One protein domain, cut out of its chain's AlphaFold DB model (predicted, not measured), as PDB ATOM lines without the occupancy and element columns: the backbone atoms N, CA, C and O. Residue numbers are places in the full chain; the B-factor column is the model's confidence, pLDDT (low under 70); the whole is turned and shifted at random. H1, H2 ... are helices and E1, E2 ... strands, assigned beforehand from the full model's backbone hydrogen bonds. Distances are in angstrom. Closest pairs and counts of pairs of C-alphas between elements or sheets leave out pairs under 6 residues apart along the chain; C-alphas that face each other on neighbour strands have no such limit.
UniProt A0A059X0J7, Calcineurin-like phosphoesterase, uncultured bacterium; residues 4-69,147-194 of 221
ATOM      1  N   PHE A   4      -8.459  29.744   6.750       97.19
ATOM      2  CA  PHE A   4      -9.661  30.425   7.212       97.19
ATOM      3  C   PHE A   4      -9.532  31.905   6.892       97.19
ATOM      4  O   PHE A   4      -8.481  32.492   7.126       97.19
ATOM      5  N   VAL A   5     -10.597  32.500   6.364       97.69
ATOM      6  CA  VAL A   5     -10.600  33.906   5.964       97.69
ATOM      7  C   VAL A   5     -11.703  34.634   6.714       97.69
ATOM      8  O   VAL A   5     -12.858  34.202   6.691       97.69
ATOM      9  N   VAL A   6     -11.339  35.720   7.382       97.75
ATOM     10  CA  VAL A   6     -12.233  36.591   8.145       97.75
ATOM     11  C   VAL A   6     -12.345  37.912   7.390       97.75
ATOM     12  O   VAL A   6     -11.331  38.544   7.093       97.75
ATOM     13  N   GLY A   7     -13.574  38.283   7.031       96.50
ATOM     14  CA  GLY A   7     -13.867  39.572   6.400       96.50
ATOM     15  C   GLY A   7     -13.854  40.728   7.399       96.50
ATOM     16  O   GLY A   7     -13.385  40.572   8.523       96.50
ATOM     17  N   ASP A   8     -14.415  41.856   6.981       97.56
ATOM     18  CA  ASP A   8     -14.442  43.122   7.717       97.56
ATOM     19  C   ASP A   8     -14.972  42.936   9.155       97.56
ATOM     20  O   ASP A   8     -16.032  42.333   9.379       97.56
ATOM     21  N   ILE A   9     -14.233  43.455  10.142       98.12
ATOM     22  CA  ILE A   9     -14.549  43.297  11.571       98.12
ATOM     23  C   ILE A   9     -15.187  44.562  12.133       98.12
ATOM     24  O   ILE A   9     -16.137  44.458  12.913       98.12
ATOM     25  N   HIS A  10     -14.688  45.738  11.749       98.19
ATOM     26  CA  HIS A  10     -15.230  47.041  12.127       98.19
ATOM     27  C   HIS A  10     -15.538  47.161  13.622       98.19
ATOM     28  O   HIS A  10     -16.699  47.278  14.015       98.19
ATOM     29  N   GLY A  11     -14.529  47.017  14.484       98.12
ATOM     30  CA  GLY A  11     -14.656  47.182  15.936       98.12
ATOM     31  C   GLY A  11     -15.623  46.210  16.631       98.12
ATOM     32  O   GLY A  11     -15.992  46.420  17.788       98.12
ATOM     33  N   ARG A  12     -16.088  45.148  15.957       98.44
ATOM     34  CA  ARG A  12     -17.017  44.142  16.504       98.44
ATOM     35  C   ARG A  12     -16.281  43.053  17.289       98.44
ATOM     36  O   ARG A  12     -16.402  41.864  16.984       98.44
ATOM     37  N   ARG A  13     -15.542  43.451  18.331       98.56
ATOM     38  CA  ARG A  13     -14.686  42.555  19.133       98.56
ATOM     39  C   ARG A  13     -15.410  41.326  19.680       98.56
ATOM     40  O   ARG A  13     -14.916  40.212  19.553       98.56
ATOM     41  N   ALA A  14     -16.606  41.502  20.243       98.19
ATOM     42  CA  ALA A  14     -17.377  40.389  20.801       98.19
ATOM     43  C   ALA A  14     -17.728  39.337  19.735       98.19
ATOM     44  O   ALA A  14     -17.651  38.134  19.986       98.19
ATOM     45  N   GLN A  15     -18.086  39.780  18.529       98.06
ATOM     46  CA  GLN A  15     -18.378  38.876  17.426       98.06
ATOM     47  C   GLN A  15     -17.120  38.248  16.830       98.06
ATOM     48  O   GLN A  15     -17.179  37.086  16.435       98.06
ATOM     49  N   LEU A  16     -15.997  38.973  16.794       98.25
ATOM     50  CA  LEU A  16     -14.701  38.400  16.440       98.25
ATOM     51  C   LEU A  16     -14.335  37.265  17.405       98.25
ATOM     52  O   LEU A  16     -14.059  36.154  16.959       98.25
ATOM     53  N   ALA A  17     -14.420  37.499  18.715       97.94
ATOM     54  CA  ALA A  17     -14.142  36.484  19.726       97.94
ATOM     55  C   ALA A  17     -15.054  35.253  19.568       97.94
ATOM     56  O   ALA A  17     -14.575  34.118  19.555       97.94
ATOM     57  N   ALA A  18     -16.361  35.468  19.378       97.88
ATOM     58  CA  ALA A  18     -17.313  34.383  19.145       97.88
ATOM     59  C   ALA A  18     -17.020  33.605  17.848       97.88
ATOM     60  O   ALA A  18     -17.133  32.379  17.828       97.88
ATOM     61  N   LEU A  19     -16.626  34.299  16.774       97.06
ATOM     62  CA  LEU A  19     -16.225  33.675  15.514       97.06
ATOM     63  C   LEU A  19     -14.989  32.799  15.720       97.06
ATOM     64  O   LEU A  19     -15.039  31.621  15.380       97.06
ATOM     65  N   LEU A  20     -13.918  33.343  16.303       95.69
ATOM     66  CA  LEU A  20     -12.657  32.628  16.517       95.69
ATOM     67  C   LEU A  20     -12.847  31.364  17.364       95.69
ATOM     68  O   LEU A  20     -12.292  30.323  17.022       95.69
ATOM     69  N   GLN A  21     -13.693  31.416  18.398       95.75
ATOM     70  CA  GLN A  21     -14.049  30.241  19.207       95.75
ATOM     71  C   GLN A  21     -14.825  29.174  18.418       95.75
ATOM     72  O   GLN A  21     -14.716  27.984  18.711       95.75
ATOM     73  N   ALA A  22     -15.629  29.582  17.435       95.81
ATOM     74  CA  ALA A  22     -16.436  28.677  16.623       95.81
ATOM     75  C   ALA A  22     -15.675  28.088  15.421       95.81
ATOM     76  O   ALA A  22     -16.151  27.123  14.812       95.81
ATOM     77  N   LEU A  23     -14.524  28.658  15.047       93.06
ATOM     78  CA  LEU A  23     -13.730  28.158  13.929       93.06
ATOM     79  C   LEU A  23     -13.122  26.790  14.280       93.06
ATOM     80  O   LEU A  23     -12.388  26.676  15.260       93.06
ATOM     81  N   PRO A  24     -13.330  25.743  13.459       94.00
ATOM     82  CA  PRO A  24     -12.682  24.444  13.642       94.00
ATOM     83  C   PRO A  24     -11.231  24.481  13.123       94.00
ATOM     84  O   PRO A  24     -10.862  23.707  12.229       94.00
ATOM     85  N   ARG A  25     -10.448  25.442  13.627       91.56
ATOM     86  CA  ARG A  25      -9.079  25.760  13.214       91.56
ATOM     87  C   ARG A  25      -8.076  25.065  14.125       91.56
ATOM     88  O   ARG A  25      -8.163  25.169  15.343       91.56
ATOM     89  N   GLU A  26      -7.087  24.414  13.527       94.00
ATOM     90  CA  GLU A  26      -5.922  23.912  14.254       94.00
ATOM     91  C   GLU A  26      -4.790  24.940  14.191       94.00
ATOM     92  O   GLU A  26      -4.130  25.083  13.165       94.00
ATOM     93  N   GLU A  27      -4.534  25.656  15.285       90.81
ATOM     94  CA  GLU A  27      -3.602  26.801  15.294       90.81
ATOM     95  C   GLU A  27      -2.175  26.438  14.862       90.81
ATOM     96  O   GLU A  27      -1.492  27.217  14.202       90.81
ATOM     97  N   ALA A  28      -1.748  25.212  15.169       90.19
ATOM     98  CA  ALA A  28      -0.424  24.709  14.827       90.19
ATOM     99  C   ALA A  28      -0.234  24.404  13.328       90.19
ATOM    100  O   ALA A  28       0.903  24.204  12.899       90.19
ATOM    101  N   SER A  29      -1.305  24.309  12.530       93.00
ATOM    102  CA  SER A  29      -1.209  23.835  11.138       93.00
ATOM    103  C   SER A  29      -2.053  24.598  10.115       93.00
ATOM    104  O   SER A  29      -1.776  24.490   8.919       93.00
ATOM    105  N   ASP A  30      -3.054  25.356  10.552       95.94
ATOM    106  CA  ASP A  30      -3.970  26.098   9.691       95.94
ATOM    107  C   ASP A  30      -3.628  27.597   9.662       95.94
ATOM    108  O   ASP A  30      -3.189  28.174  10.658       95.94
ATOM    109  N   THR A  31      -3.875  28.231   8.517       97.12
ATOM    110  CA  THR A  31      -3.660  29.666   8.294       97.12
ATOM    111  C   THR A  31      -4.951  30.436   8.560       97.12
ATOM    112  O   THR A  31      -6.043  29.981   8.211       97.12
ATOM    113  N   LEU A  32      -4.834  31.614   9.164       98.19
ATOM    114  CA  LEU A  32      -5.905  32.578   9.378       98.19
ATOM    115  C   LEU A  32      -5.557  33.875   8.640       98.19
ATOM    116  O   LEU A  32      -4.500  34.453   8.873       98.19
ATOM    117  N   VAL A  33      -6.443  34.324   7.758       98.56
ATOM    118  CA  VAL A  33      -6.283  35.561   6.991       98.56
ATOM    119  C   VAL A  33      -7.392  36.533   7.376       98.56
ATOM    120  O   VAL A  33      -8.569  36.228   7.188       98.56
ATOM    121  N   PHE A  34      -7.029  37.702   7.886       98.75
ATOM    122  CA  PHE A  34      -7.934  38.835   8.060       98.75
ATOM    123  C   PHE A  34      -7.852  39.731   6.827       98.75
ATOM    124  O   PHE A  34      -6.757  40.102   6.406       98.75
ATOM    125  N   LEU A  35      -8.998  40.082   6.245       98.69
ATOM    126  CA  LEU A  35      -9.059  40.869   5.008       98.69
ATOM    127  C   LEU A  35      -8.971  42.390   5.228       98.69
ATOM    128  O   LEU A  35      -9.124  43.128   4.262       98.69
ATOM    129  N   GLY A  36      -8.704  42.851   6.451       98.06
ATOM    130  CA  GLY A  36      -8.642  44.272   6.814       98.06
ATOM    131  C   GLY A  36      -9.953  44.801   7.393       98.06
ATOM    132  O   GLY A  36     -10.833  44.016   7.751       98.06
ATOM    133  N   ASP A  37     -10.056  46.126   7.507       98.44
ATOM    134  CA  ASP A  37     -11.187  46.830   8.121       98.44
ATOM    135  C   ASP A  37     -11.454  46.318   9.544       98.44
ATOM    136  O   ASP A  37     -12.528  45.822   9.903       98.44
ATOM    137  N   LEU A  38     -10.411  46.409  10.367       98.81
ATOM    138  CA  LEU A  38     -10.441  46.099  11.791       98.81
ATOM    139  C   LEU A  38     -11.136  47.207  12.580       98.81
ATOM    140  O   LEU A  38     -11.846  46.921  13.550       98.81
ATOM    141  N   ILE A  39     -10.920  48.457  12.168       98.69
ATOM    142  CA  ILE A  39     -11.384  49.658  12.867       98.69
ATOM    143  C   ILE A  39     -12.672  50.237  12.267       98.69
ATOM    144  O   ILE A  39     -13.194  49.763  11.258       98.69
ATOM    145  N   ASP A  40     -13.169  51.284  12.924       96.50
ATOM    146  CA  ASP A  40     -14.345  52.079  12.569       96.50
ATOM    147  C   ASP A  40     -15.688  51.346  12.722       96.50
ATOM    148  O   ASP A  40     -15.764  50.119  12.773       96.50
ATOM    149  N   ARG A  41     -16.775  52.127  12.817       95.00
ATOM    150  CA  ARG A  41     -18.204  51.722  12.878       95.00
ATOM    151  C   ARG A  41     -18.669  50.891  14.083       95.00
ATOM    152  O   ARG A  41     -19.864  50.896  14.399       95.00
ATOM    153  N   GLY A  42     -17.807  50.077  14.682       96.12
ATOM    154  CA  GLY A  42     -18.136  49.241  15.833       96.12
ATOM    155  C   GLY A  42     -17.702  49.836  17.163       96.12
ATOM    156  O   GLY A  42     -16.999  50.839  17.207       96.12
ATOM    157  N   PRO A  43     -18.113  49.201  18.273       97.62
ATOM    158  CA  PRO A  43     -17.962  49.762  19.611       97.62
ATOM    159  C   PRO A  43     -16.566  49.599  20.233       97.62
ATOM    160  O   PRO A  43     -16.315  50.235  21.251       97.62
ATOM    161  N   ASP A  44     -15.698  48.736  19.695       98.44
ATOM    162  CA  ASP A  44     -14.391  48.436  20.298       98.44
ATOM    163  C   ASP A  44     -13.313  48.172  19.231       98.44
ATOM    164  O   ASP A  44     -12.835  47.047  19.066       98.44
ATOM    165  N   ALA A  45     -12.951  49.205  18.464       98.62
ATOM    166  CA  ALA A  45     -11.837  49.139  17.519       98.62
ATOM    167  C   ALA A  45     -10.482  48.903  18.217       98.62
ATOM    168  O   ALA A  45      -9.771  47.992  17.785       98.62
ATOM    169  N   PRO A  46     -10.122  49.603  19.319       98.75
ATOM    170  CA  PRO A  46      -8.861  49.351  20.011       98.75
ATOM    171  C   PRO A  46      -8.694  47.900  20.452       98.75
ATOM    172  O   PRO A  46      -7.639  47.316  20.215       98.75
ATOM    173  N   GLY A  47      -9.738  47.298  21.028       98.75
ATOM    174  CA  GLY A  47      -9.694  45.913  21.470       98.75
ATOM    175  C   GLY A  47      -9.605  44.909  20.320       98.75
ATOM    176  O   GLY A  47      -8.874  43.933  20.448       98.75
ATOM    177  N   VAL A  48     -10.272  45.152  19.181       98.88
ATOM    178  CA  VAL A  48     -10.084  44.324  17.970       98.88
ATOM    179  C   VAL A  48      -8.629  44.354  17.515       98.88
ATOM    180  O   VAL A  48      -8.055  43.304  17.236       98.88
ATOM    181  N   VAL A  49      -8.036  45.546  17.434       98.88
ATOM    182  CA  VAL A  49      -6.657  45.711  16.962       98.88
ATOM    183  C   VAL A  49      -5.687  44.998  17.898       98.88
ATOM    184  O   VAL A  49      -4.826  44.267  17.414       98.88
ATOM    185  N   SER A  50      -5.863  45.137  19.217       98.81
ATOM    186  CA  SER A  50      -5.038  44.434  20.205       98.81
ATOM    187  C   SER A  50      -5.163  42.912  20.089       98.81
ATOM    188  O   SER A  50      -4.140  42.233  20.022       98.81
ATOM    189  N   ASP A  51      -6.385  42.375  19.991       98.75
ATOM    190  CA  ASP A  51      -6.612  40.927  19.879       98.75
ATOM    191  C   ASP A  51      -5.981  40.355  18.591       98.75
ATOM    192  O   ASP A  51      -5.318  39.319  18.615       98.75
ATOM    193  N   VAL A  52      -6.159  41.031  17.448       98.75
ATOM    194  CA  VAL A  52      -5.616  40.579  16.152       98.75
ATOM    195  C   VAL A  52      -4.093  40.693  16.116       98.75
ATOM    196  O   VAL A  52      -3.421  39.778  15.630       98.75
ATOM    197  N   LEU A  53      -3.532  41.778  16.657       98.69
ATOM    198  CA  LEU A  53      -2.087  41.955  16.776       98.69
ATOM    199  C   LEU A  53      -1.464  40.866  17.657       98.69
ATOM    200  O   LEU A  53      -0.439  40.294  17.282       98.69
ATOM    201  N   GLU A  54      -2.078  40.545  18.798       98.50
ATOM    202  CA  GLU A  54      -1.605  39.481  19.687       98.50
ATOM    203  C   GLU A  54      -1.631  38.118  18.985       98.50
ATOM    204  O   GLU A  54      -0.600  37.441  18.939       98.50
ATOM    205  N   LEU A  55      -2.742  37.774  18.324       97.62
ATOM    206  CA  LEU A  55      -2.853  36.548  17.524       97.62
ATOM    207  C   LEU A  55      -1.754  36.449  16.460       97.62
ATOM    208  O   LEU A  55      -1.164  35.380  16.269       97.62
ATOM    209  N   GLN A  56      -1.462  37.557  15.771       97.81
ATOM    210  CA  GLN A  56      -0.401  37.599  14.771       97.81
ATOM    211  C   GLN A  56       0.992  37.485  15.387       97.81
ATOM    212  O   GLN A  56       1.853  36.809  14.827       97.81
ATOM    213  N   ARG A  57       1.218  38.089  16.555       97.19
ATOM    214  CA  ARG A  57       2.492  37.998  17.272       97.19
ATOM    215  C   ARG A  57       2.778  36.578  17.755       97.19
ATOM    216  O   ARG A  57       3.927  36.144  17.709       97.19
ATOM    217  N   GLU A  58       1.756  35.858  18.204       96.88
ATOM    218  CA  GLU A  58       1.879  34.465  18.646       96.88
ATOM    219  C   GLU A  58       2.075  33.488  17.477       96.88
ATOM    220  O   GLU A  58       2.707  32.444  17.640       96.88
ATOM    221  N   ASN A  59       1.566  33.826  16.288       96.12
ATOM    222  CA  ASN A  59       1.562  32.946  15.118       96.12
ATOM    223  C   ASN A  59       1.955  33.678  13.814       96.12
ATOM    224  O   ASN A  59       1.181  33.664  12.851       96.12
ATOM    225  N   PRO A  60       3.163  34.269  13.720       95.19
ATOM    226  CA  PRO A  60       3.527  35.188  12.634       95.19
ATOM    227  C   PRO A  60       3.535  34.549  11.240       95.19
ATOM    228  O   PRO A  60       3.271  35.222  10.251       95.19
ATOM    229  N   GLU A  61       3.787  33.241  11.155       94.44
ATOM    230  CA  GLU A  61       3.804  32.490   9.889       94.44
ATOM    231  C   GLU A  61       2.409  32.022   9.436       94.44
ATOM    232  O   GLU A  61       2.255  31.478   8.343       94.44
ATOM    233  N   ARG A  62       1.388  32.145  10.297       96.00
ATOM    234  CA  ARG A  62       0.053  31.562  10.065       96.00
ATOM    235  C   ARG A  62      -1.089  32.547  10.213       96.00
ATOM    236  O   ARG A  62      -2.200  32.217   9.814       96.00
ATOM    237  N   VAL A  63      -0.852  33.719  10.781       98.19
ATOM    238  CA  VAL A  63      -1.846  34.781  10.882       98.19
ATOM    239  C   VAL A  63      -1.394  35.924   9.991       98.19
ATOM    240  O   VAL A  63      -0.365  36.551  10.232       98.19
ATOM    241  N   VAL A  64      -2.170  36.174   8.945       98.44
ATOM    242  CA  VAL A  64      -1.924  37.251   7.991       98.44
ATOM    243  C   VAL A  64      -3.040  38.269   8.130       98.44
ATOM    244  O   VAL A  64      -4.211  37.920   8.006       98.44
ATOM    245  N   THR A  65      -2.683  39.527   8.348       98.69
ATOM    246  CA  THR A  65      -3.653  40.620   8.456       98.69
ATOM    247  C   THR A  65      -3.417  41.608   7.334       98.69
ATOM    248  O   THR A  65      -2.382  42.271   7.305       98.69
ATOM    249  N   LEU A  66      -4.347  41.662   6.383       98.75
ATOM    250  CA  LEU A  66      -4.291  42.608   5.276       98.75
ATOM    251  C   LEU A  66      -4.729  43.994   5.737       98.75
ATOM    252  O   LEU A  66      -5.540  44.122   6.654       98.75
ATOM    253  N   ARG A  67      -4.215  45.026   5.071       98.62
ATOM    254  CA  ARG A  67      -4.668  46.400   5.292       98.62
ATOM    255  C   ARG A  67      -6.019  46.612   4.613       98.62
ATOM    256  O   ARG A  67      -6.147  46.305   3.428       98.62
ATOM    257  N   GLY A  68      -6.987  47.166   5.341       97.81
ATOM    258  CA  GLY A  68      -8.238  47.668   4.780       97.81
ATOM    259  C   GLY A  68      -8.169  49.144   4.408       97.81
ATOM    260  O   GLY A  68      -7.204  49.848   4.725       97.81
ATOM    261  N   ASN A  69      -9.198  49.643   3.726       95.75
ATOM    262  CA  ASN A  69      -9.256  51.072   3.421       95.75
ATOM    263  C   ASN A  69      -9.456  51.921   4.680       95.75
ATOM    264  O   ASN A  69      -9.058  53.082   4.685       95.75
ATOM    265  N   TYR A 147      -1.862  42.609   0.061       98.56
ATOM    266  CA  TYR A 147      -2.335  41.326  -0.436       98.56
ATOM    267  C   TYR A 147      -1.564  40.167   0.194       98.56
ATOM    268  O   TYR A 147      -0.447  40.327   0.689       98.56
ATOM    269  N   HIS A 148      -2.151  38.981   0.107       98.19
ATOM    270  CA  HIS A 148      -1.489  37.716   0.384       98.19
ATOM    271  C   HIS A 148      -1.807  36.719  -0.730       98.19
ATOM    272  O   HIS A 148      -2.843  36.808  -1.389       98.19
ATOM    273  N   GLU A 149      -0.913  35.767  -0.953       97.56
ATOM    274  CA  GLU A 149      -1.100  34.701  -1.926       97.56
ATOM    275  C   GLU A 149      -0.551  33.395  -1.349       97.56
ATOM    276  O   GLU A 149       0.590  33.344  -0.890       97.56
ATOM    277  N   ASP A 150      -1.358  32.339  -1.417       95.38
ATOM    278  CA  ASP A 150      -0.945  30.959  -1.147       95.38
ATOM    279  C   ASP A 150      -1.191  30.091  -2.389       95.38
ATOM    280  O   ASP A 150      -1.519  30.610  -3.446       95.38
ATOM    281  N   GLU A 151      -1.041  28.769  -2.325       93.81
ATOM    282  CA  GLU A 151      -1.300  27.880  -3.474       93.81
ATOM    283  C   GLU A 151      -2.745  27.976  -4.014       93.81
ATOM    284  O   GLU A 151      -2.980  27.783  -5.210       93.81
ATOM    285  N   TYR A 152      -3.712  28.315  -3.162       93.00
ATOM    286  CA  TYR A 152      -5.140  28.177  -3.428       93.00
ATOM    287  C   TYR A 152      -5.780  29.461  -3.950       93.00
ATOM    288  O   TYR A 152      -6.647  29.393  -4.826       93.00
ATOM    289  N   ALA A 153      -5.378  30.619  -3.425       96.88
ATOM    290  CA  ALA A 153      -6.056  31.876  -3.704       96.88
ATOM    291  C   ALA A 153      -5.147  33.111  -3.607       96.88
ATOM    292  O   ALA A 153      -4.043  33.083  -3.064       96.88
ATOM    293  N   LEU A 154      -5.659  34.203  -4.168       97.50
ATOM    294  CA  LEU A 154      -5.242  35.574  -3.911       97.50
ATOM    295  C   LEU A 154      -6.183  36.157  -2.855       97.50
ATOM    296  O   LEU A 154      -7.402  36.013  -2.972       97.50
ATOM    297  N   TYR A 155      -5.630  36.834  -1.860       98.12
ATOM    298  CA  TYR A 155      -6.382  37.515  -0.812       98.12
ATOM    299  C   TYR A 155      -6.073  39.003  -0.895       98.12
ATOM    300  O   TYR A 155      -4.907  39.398  -0.840       98.12
ATOM    301  N   VAL A 156      -7.112  39.817  -1.046       97.94
ATOM    302  CA  VAL A 156      -7.031  41.283  -1.107       97.94
ATOM    303  C   VAL A 156      -8.189  41.879  -0.328       97.94
ATOM    304  O   VAL A 156      -9.185  41.198  -0.106       97.94
ATOM    305  N   HIS A 157      -8.088  43.140   0.075       97.94
ATOM    306  CA  HIS A 157      -9.177  43.775   0.806       97.94
ATOM    307  C   HIS A 157     -10.419  43.998  -0.079       97.94
ATOM    308  O   HIS A 157     -11.491  43.495   0.251       97.94
ATOM    309  N   ALA A 158     -10.279  44.665  -1.233       94.75
ATOM    310  CA  ALA A 158     -11.417  45.061  -2.073       94.75
ATOM    311  C   ALA A 158     -11.477  44.375  -3.450       94.75
ATOM    312  O   ALA A 158     -12.526  43.863  -3.852       94.75
ATOM    313  N   GLY A 159     -10.371  44.351  -4.197       92.56
ATOM    314  CA  GLY A 159     -10.341  43.767  -5.539       92.56
ATOM    315  C   GLY A 159      -9.046  44.044  -6.295       92.56
ATOM    316  O   GLY A 159      -8.046  44.411  -5.688       92.56
ATOM    317  N   LEU A 160      -9.051  43.813  -7.612       92.38
ATOM    318  CA  LEU A 160      -7.862  43.884  -8.466       92.38
ATOM    319  C   LEU A 160      -8.115  44.665  -9.756       92.38
ATOM    320  O   LEU A 160      -9.228  44.667 -10.280       92.38
ATOM    321  N   ASP A 161      -7.045  45.215 -10.329       90.69
ATOM    322  CA  ASP A 161      -7.051  45.685 -11.712       90.69
ATOM    323  C   ASP A 161      -7.312  44.512 -12.673       90.69
ATOM    324  O   ASP A 161      -6.765  43.412 -12.527       90.69
ATOM    325  N   HIS A 162      -8.107  44.755 -13.718       87.56
ATOM    326  CA  HIS A 162      -8.449  43.728 -14.705       87.56
ATOM    327  C   HIS A 162      -7.213  43.091 -15.340       87.56
ATOM    328  O   HIS A 162      -6.394  43.760 -15.967       87.56
ATOM    329  N   GLY A 163      -7.118  41.766 -15.221       86.50
ATOM    330  CA  GLY A 163      -6.044  40.977 -15.823       86.50
ATOM    331  C   GLY A 163      -4.676  41.138 -15.156       86.50
ATOM    332  O   GLY A 163      -3.709  40.571 -15.663       86.50
ATOM    333  N   LYS A 164      -4.577  41.871 -14.040       92.50
ATOM    334  CA  LYS A 164      -3.322  42.056 -13.307       92.50
ATOM    335  C   LYS A 164      -3.230  41.149 -12.084       92.50
ATOM    336  O   LYS A 164      -4.228  40.726 -11.505       92.50
ATOM    337  N   HIS A 165      -1.995  40.868 -11.684       95.69
ATOM    338  CA  HIS A 165      -1.681  40.283 -10.387       95.69
ATOM    339  C   HIS A 165      -1.793  41.362  -9.286       95.69
ATOM    340  O   HIS A 165      -1.526  42.529  -9.589       95.69
ATOM    341  N   PRO A 166      -2.102  41.028  -8.014       96.12
ATOM    342  CA  PRO A 166      -2.144  42.019  -6.931       96.12
ATOM    343  C   PRO A 166      -0.873  42.869  -6.818       96.12
ATOM    344  O   PRO A 166      -0.950  44.079  -6.675       96.12
ATOM    345  N   ARG A 167       0.299  42.242  -6.984       96.69
ATOM    346  CA  ARG A 167       1.608  42.927  -7.012       96.69
ATOM    347  C   ARG A 167       1.724  44.066  -8.046       96.69
ATOM    348  O   ARG A 167       2.543  44.953  -7.854       96.69
ATOM    349  N   ASP A 168       0.963  43.989  -9.140       96.81
ATOM    350  CA  ASP A 168       0.988  44.933 -10.271       96.81
ATOM    351  C   ASP A 168      -0.289  45.797 -10.325       96.81
ATOM    352  O   ASP A 168      -0.502  46.566 -11.270       96.81
ATOM    353  N   THR A 169      -1.177  45.620  -9.345       94.50
ATOM    354  CA  THR A 169      -2.421  46.371  -9.197       94.50
ATOM    355  C   THR A 169      -2.147  47.654  -8.426       94.50
ATOM    356  O   THR A 169      -1.365  47.661  -7.476       94.50
ATOM    357  N   ASP A 170      -2.808  48.736  -8.823       93.44
ATOM    358  CA  ASP A 170      -2.744  49.990  -8.082       93.44
ATOM    359  C   ASP A 170      -3.239  49.827  -6.627       93.44
ATOM    360  O   ASP A 170      -4.266  49.194  -6.368       93.44
ATOM    361  N   ALA A 171      -2.521  50.405  -5.660       92.81
ATOM    362  CA  ALA A 171      -2.839  50.250  -4.239       92.81
ATOM    363  C   ALA A 171      -4.249  50.757  -3.893       92.81
ATOM    364  O   ALA A 171      -4.940  50.143  -3.079       92.81
ATOM    365  N   HIS A 172      -4.719  51.821  -4.551       90.75
ATOM    366  CA  HIS A 172      -6.079  52.304  -4.363       90.75
ATOM    367  C   HIS A 172      -7.100  51.272  -4.857       90.75
ATOM    368  O   HIS A 172      -8.138  51.098  -4.228       90.75
ATOM    369  N   GLN A 173      -6.833  50.533  -5.938       91.62
ATOM    370  CA  GLN A 173      -7.736  49.458  -6.380       91.62
ATOM    371  C   GLN A 173      -7.796  48.300  -5.378       91.62
ATOM    372  O   GLN A 173      -8.889  47.810  -5.099       91.62
ATOM    373  N   LEU A 174      -6.658  47.919  -4.785       95.44
ATOM    374  CA  LEU A 174      -6.605  46.880  -3.746       95.44
ATOM    375  C   LEU A 174      -7.466  47.220  -2.523       95.44
ATOM    376  O   LEU A 174      -8.017  46.310  -1.901       95.44
ATOM    377  N   LEU A 175      -7.589  48.510  -2.202       94.06
ATOM    378  CA  LEU A 175      -8.256  49.006  -0.999       94.06
ATOM    379  C   LEU A 175      -9.693  49.496  -1.240       94.06
ATOM    380  O   LEU A 175     -10.539  49.350  -0.372       94.06
ATOM    381  N   TRP A 176     -10.012  50.066  -2.399       93.12
ATOM    382  CA  TRP A 176     -11.252  50.843  -2.562       93.12
ATOM    383  C   TRP A 176     -12.190  50.353  -3.657       93.12
ATOM    384  O   TRP A 176     -13.306  50.868  -3.791       93.12
ATOM    385  N   THR A 177     -11.746  49.425  -4.505       90.50
ATOM    386  CA  THR A 177     -12.525  49.085  -5.694       90.50
ATOM    387  C   THR A 177     -13.839  48.394  -5.341       90.50
ATOM    388  O   THR A 177     -13.906  47.490  -4.511       90.50
ATOM    389  N   ARG A 178     -14.904  48.809  -6.030       89.06
ATOM    390  CA  ARG A 178     -16.214  48.140  -6.037       89.06
ATOM    391  C   ARG A 178     -16.622  47.742  -7.452       89.06
ATOM    392  O   ARG A 178     -17.803  47.754  -7.800       89.06
ATOM    393  N   ASP A 179     -15.631  47.460  -8.296       85.81
ATOM    394  CA  ASP A 179     -15.847  47.214  -9.713       85.81
ATOM    395  C   ASP A 179     -16.630  45.912  -9.961       85.81
ATOM    396  O   ASP A 179     -16.136  44.788  -9.846       85.81
ATOM    397  N   VAL A 180     -17.882  46.086 -10.376       80.06
ATOM    398  CA  VAL A 180     -18.802  45.004 -10.728       80.06
ATOM    399  C   VAL A 180     -18.284  44.171 -11.900       80.06
ATOM    400  O   VAL A 180     -18.562  42.969 -11.969       80.06
ATOM    401  N   GLU A 181     -17.546  44.777 -12.828       80.81
ATOM    402  CA  GLU A 181     -16.966  44.057 -13.955       80.81
ATOM    403  C   GLU A 181     -15.898  43.085 -13.469       80.81
ATOM    404  O   GLU A 181     -15.898  41.935 -13.913       80.81
ATOM    405  N   PHE A 182     -15.048  43.493 -12.520       81.06
ATOM    406  CA  PHE A 182     -14.081  42.593 -11.887       81.06
ATOM    407  C   PHE A 182     -14.816  41.416 -11.230       81.06
ATOM    408  O   PHE A 182     -14.556  40.259 -11.570       81.06
ATOM    409  N   TYR A 183     -15.839  41.689 -10.412       80.25
ATOM    410  CA  TYR A 183     -16.614  40.652  -9.717       80.25
ATOM    411  C   TYR A 183     -17.290  39.641 -10.655       80.25
ATOM    412  O   TYR A 183     -17.438  38.467 -10.311       80.25
ATOM    413  N   LYS A 184     -17.704  40.065 -11.855       80.25
ATOM    414  CA  LYS A 184     -18.401  39.195 -12.819       80.25
ATOM    415  C   LYS A 184     -17.463  38.500 -13.802       80.25
ATOM    416  O   LYS A 184     -17.733  37.367 -14.229       80.25
ATOM    417  N   LYS A 185     -16.393  39.174 -14.219       85.81
ATOM    418  CA  LYS A 185     -15.559  38.769 -15.360       85.81
ATOM    419  C   LYS A 185     -14.184  38.247 -14.970       85.81
ATOM    420  O   LYS A 185     -13.499  37.736 -15.848       85.81
ATOM    421  N   TYR A 186     -13.798  38.286 -13.698       87.50
ATOM    422  CA  TYR A 186     -12.539  37.695 -13.256       87.50
ATOM    423  C   TYR A 186     -12.467  36.189 -13.579       87.50
ATOM    424  O   TYR A 186     -13.401  35.430 -13.299       87.50
ATOM    425  N   ARG A 187     -11.375  35.749 -14.215       85.88
ATOM    426  CA  ARG A 187     -11.152  34.351 -14.650       85.88
ATOM    427  C   ARG A 187      -9.751  33.831 -14.294       85.88
ATOM    428  O   ARG A 187      -9.203  33.007 -15.018       85.88
ATOM    429  N   GLY A 188      -9.168  34.326 -13.203       89.94
ATOM    430  CA  GLY A 188      -7.864  33.884 -12.699       89.94
ATOM    431  C   GLY A 188      -7.955  32.885 -11.541       89.94
ATOM    432  O   GLY A 188      -9.006  32.295 -11.278       89.94
ATOM    433  N   LYS A 189      -6.838  32.732 -10.824       93.62
ATOM    434  CA  LYS A 189      -6.761  32.026  -9.534       93.62
ATOM    435  C   LYS A 189      -7.803  32.588  -8.560       93.62
ATOM    436  O   LYS A 189      -7.947  33.807  -8.556       93.62
ATOM    437  N   PRO A 190      -8.521  31.780  -7.755       94.75
ATOM    438  CA  PRO A 190      -9.550  32.286  -6.845       94.75
ATOM    439  C   PRO A 190      -9.107  33.549  -6.099       94.75
ATOM    440  O   PRO A 190      -8.018  33.575  -5.540       94.75
ATOM    441  N   CYS A 191      -9.928  34.598  -6.133       93.94
ATOM    442  CA  CYS A 191      -9.650  35.862  -5.455       93.94
ATOM    443  C   CYS A 191     -10.682  36.049  -4.343       93.94
ATOM    444  O   CYS A 191     -11.882  36.090  -4.622       93.94
ATOM    445  N   VAL A 192     -10.221  36.128  -3.099       95.31
ATOM    446  CA  VAL A 192     -11.049  36.292  -1.903       95.31
ATOM    447  C   VAL A 192     -10.875  37.717  -1.389       95.31
ATOM    448  O   VAL A 192      -9.746  38.177  -1.237       95.31
ATOM    449  N   PHE A 193     -11.988  38.408  -1.151       94.81
ATOM    450  CA  PHE A 193     -12.002  39.814  -0.753       94.81
ATOM    451  C   PHE A 193     -13.201  40.149   0.144       94.81
ATOM    452  O   PHE A 193     -14.172  39.387   0.200       94.81
ATOM    453  N   GLY A 194     -13.079  41.252   0.883       92.81
ATOM    454  CA  GLY A 194     -14.077  41.828   1.786       92.81
ATOM    455  C   GLY A 194     -14.674  43.101   1.185       92.81
ATOM    456  O   GLY A 194     -15.050  43.096   0.010       92.81
TER     457      GLY A 194
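AT A GLANCE: This is residues 4 to 69 and 147 to 194 of the 221 residues of the protein "Calcineurin-like phosphoesterase" of uncultured bacterium (UniProt A0A059X0J7). Two small sheets lie face to face as a thin core: the parallel sheet E1, E2, E3, with H1 and H2 along its outward side, and the hairpin E4, E5, widened by a short parallel pairing of residues 191 to 192 with E5. Beyond the hairpin lie H4 and part of the long loop of residues 157 to 170, while H3 sits near one end of the hairpin. The printed part has 114 residues, with four named helices and five named strands in the order E1 H1 E2 H2 E3 E4 E5 H3 H4. The class is mixed, helices and strands, with under half of the residues in named elements. The whole is compact, with a radius of gyration of the C-alphas of 14.5 A and spans of 37 by 33 by 21 A.

IN THESE COORDINATES: E1, residues 4 to 6, begins at C-alpha 4 (-9.661, 30.425, 7.212). H1 holds residues 13 to 22 and is 14.2 A long from first to last C-alpha; E2 holds residues 31 to 34, 10.1 A. H2, residues 45 to 58, measures 20.1 A and begins at C-alpha 45 (-11.837, 49.139, 17.519). E3 is residues 63 to 65, E4 residues 147 to 149 and E5 residues 154 to 156, measuring 6.6, 6.9 and 6.6 A. H3, residues 171 to 176, spans 8.6 A, and H4, residues 180 to 185, 8.4 A, ending at C-alpha 185 (-15.559, 38.769, -15.360).

HOW THE PARTS SIT: E2 is the inner strand of its sheet, parallel to E1 with N 6 and O 33 at 2.8 A, and to E3 with N 64 and O 32 at 2.9 A, within hydrogen-bond range. E1, H1, E2 and E2, H2, E3 are strand-helix-strand units, two parallel neighbour strands with a helix between, and both crossovers are right-handed. H2 is on the sheet at a height of 10.1 A, over E3, making two layers, helix and sheet; the closest C-alphas of H2 and E3, Gln 56 and Val 63, are 5.0 A apart. H1 is not on the sheet, but only just, with 4 pairs of C-alphas within 10 A. H1 and H2 touch only at their ends, with the C-alphas of Arg 13 and Val 48 closest at 5.1 A. The hairpin E4 and E5 is antiparallel, with N 148 and O 155 at 2.9 A, within hydrogen-bond range. The closest C-alphas of E3 and E4, Val 64 and His 148, are 7.6 A apart; those of E5 and H3, Val 156 and Leu 174, 6.2 A. H3 and H4 are apart. In H1, H2, H3 and H4 every O i to N i+4 pair is within hydrogen-bond range.

THE WHOLE: The two C-alphas farthest apart, those of Glu 58 and Glu 181, are 38.9 A from each other. Residues 70 to 146 are cut out, and C-alphas 69 and 147 are 12.6 A apart across the cut. Of the links that are printed whole, E5 to H3 is long. The mean pLDDT of the printed part is 94.9, and no printed residue is under 70.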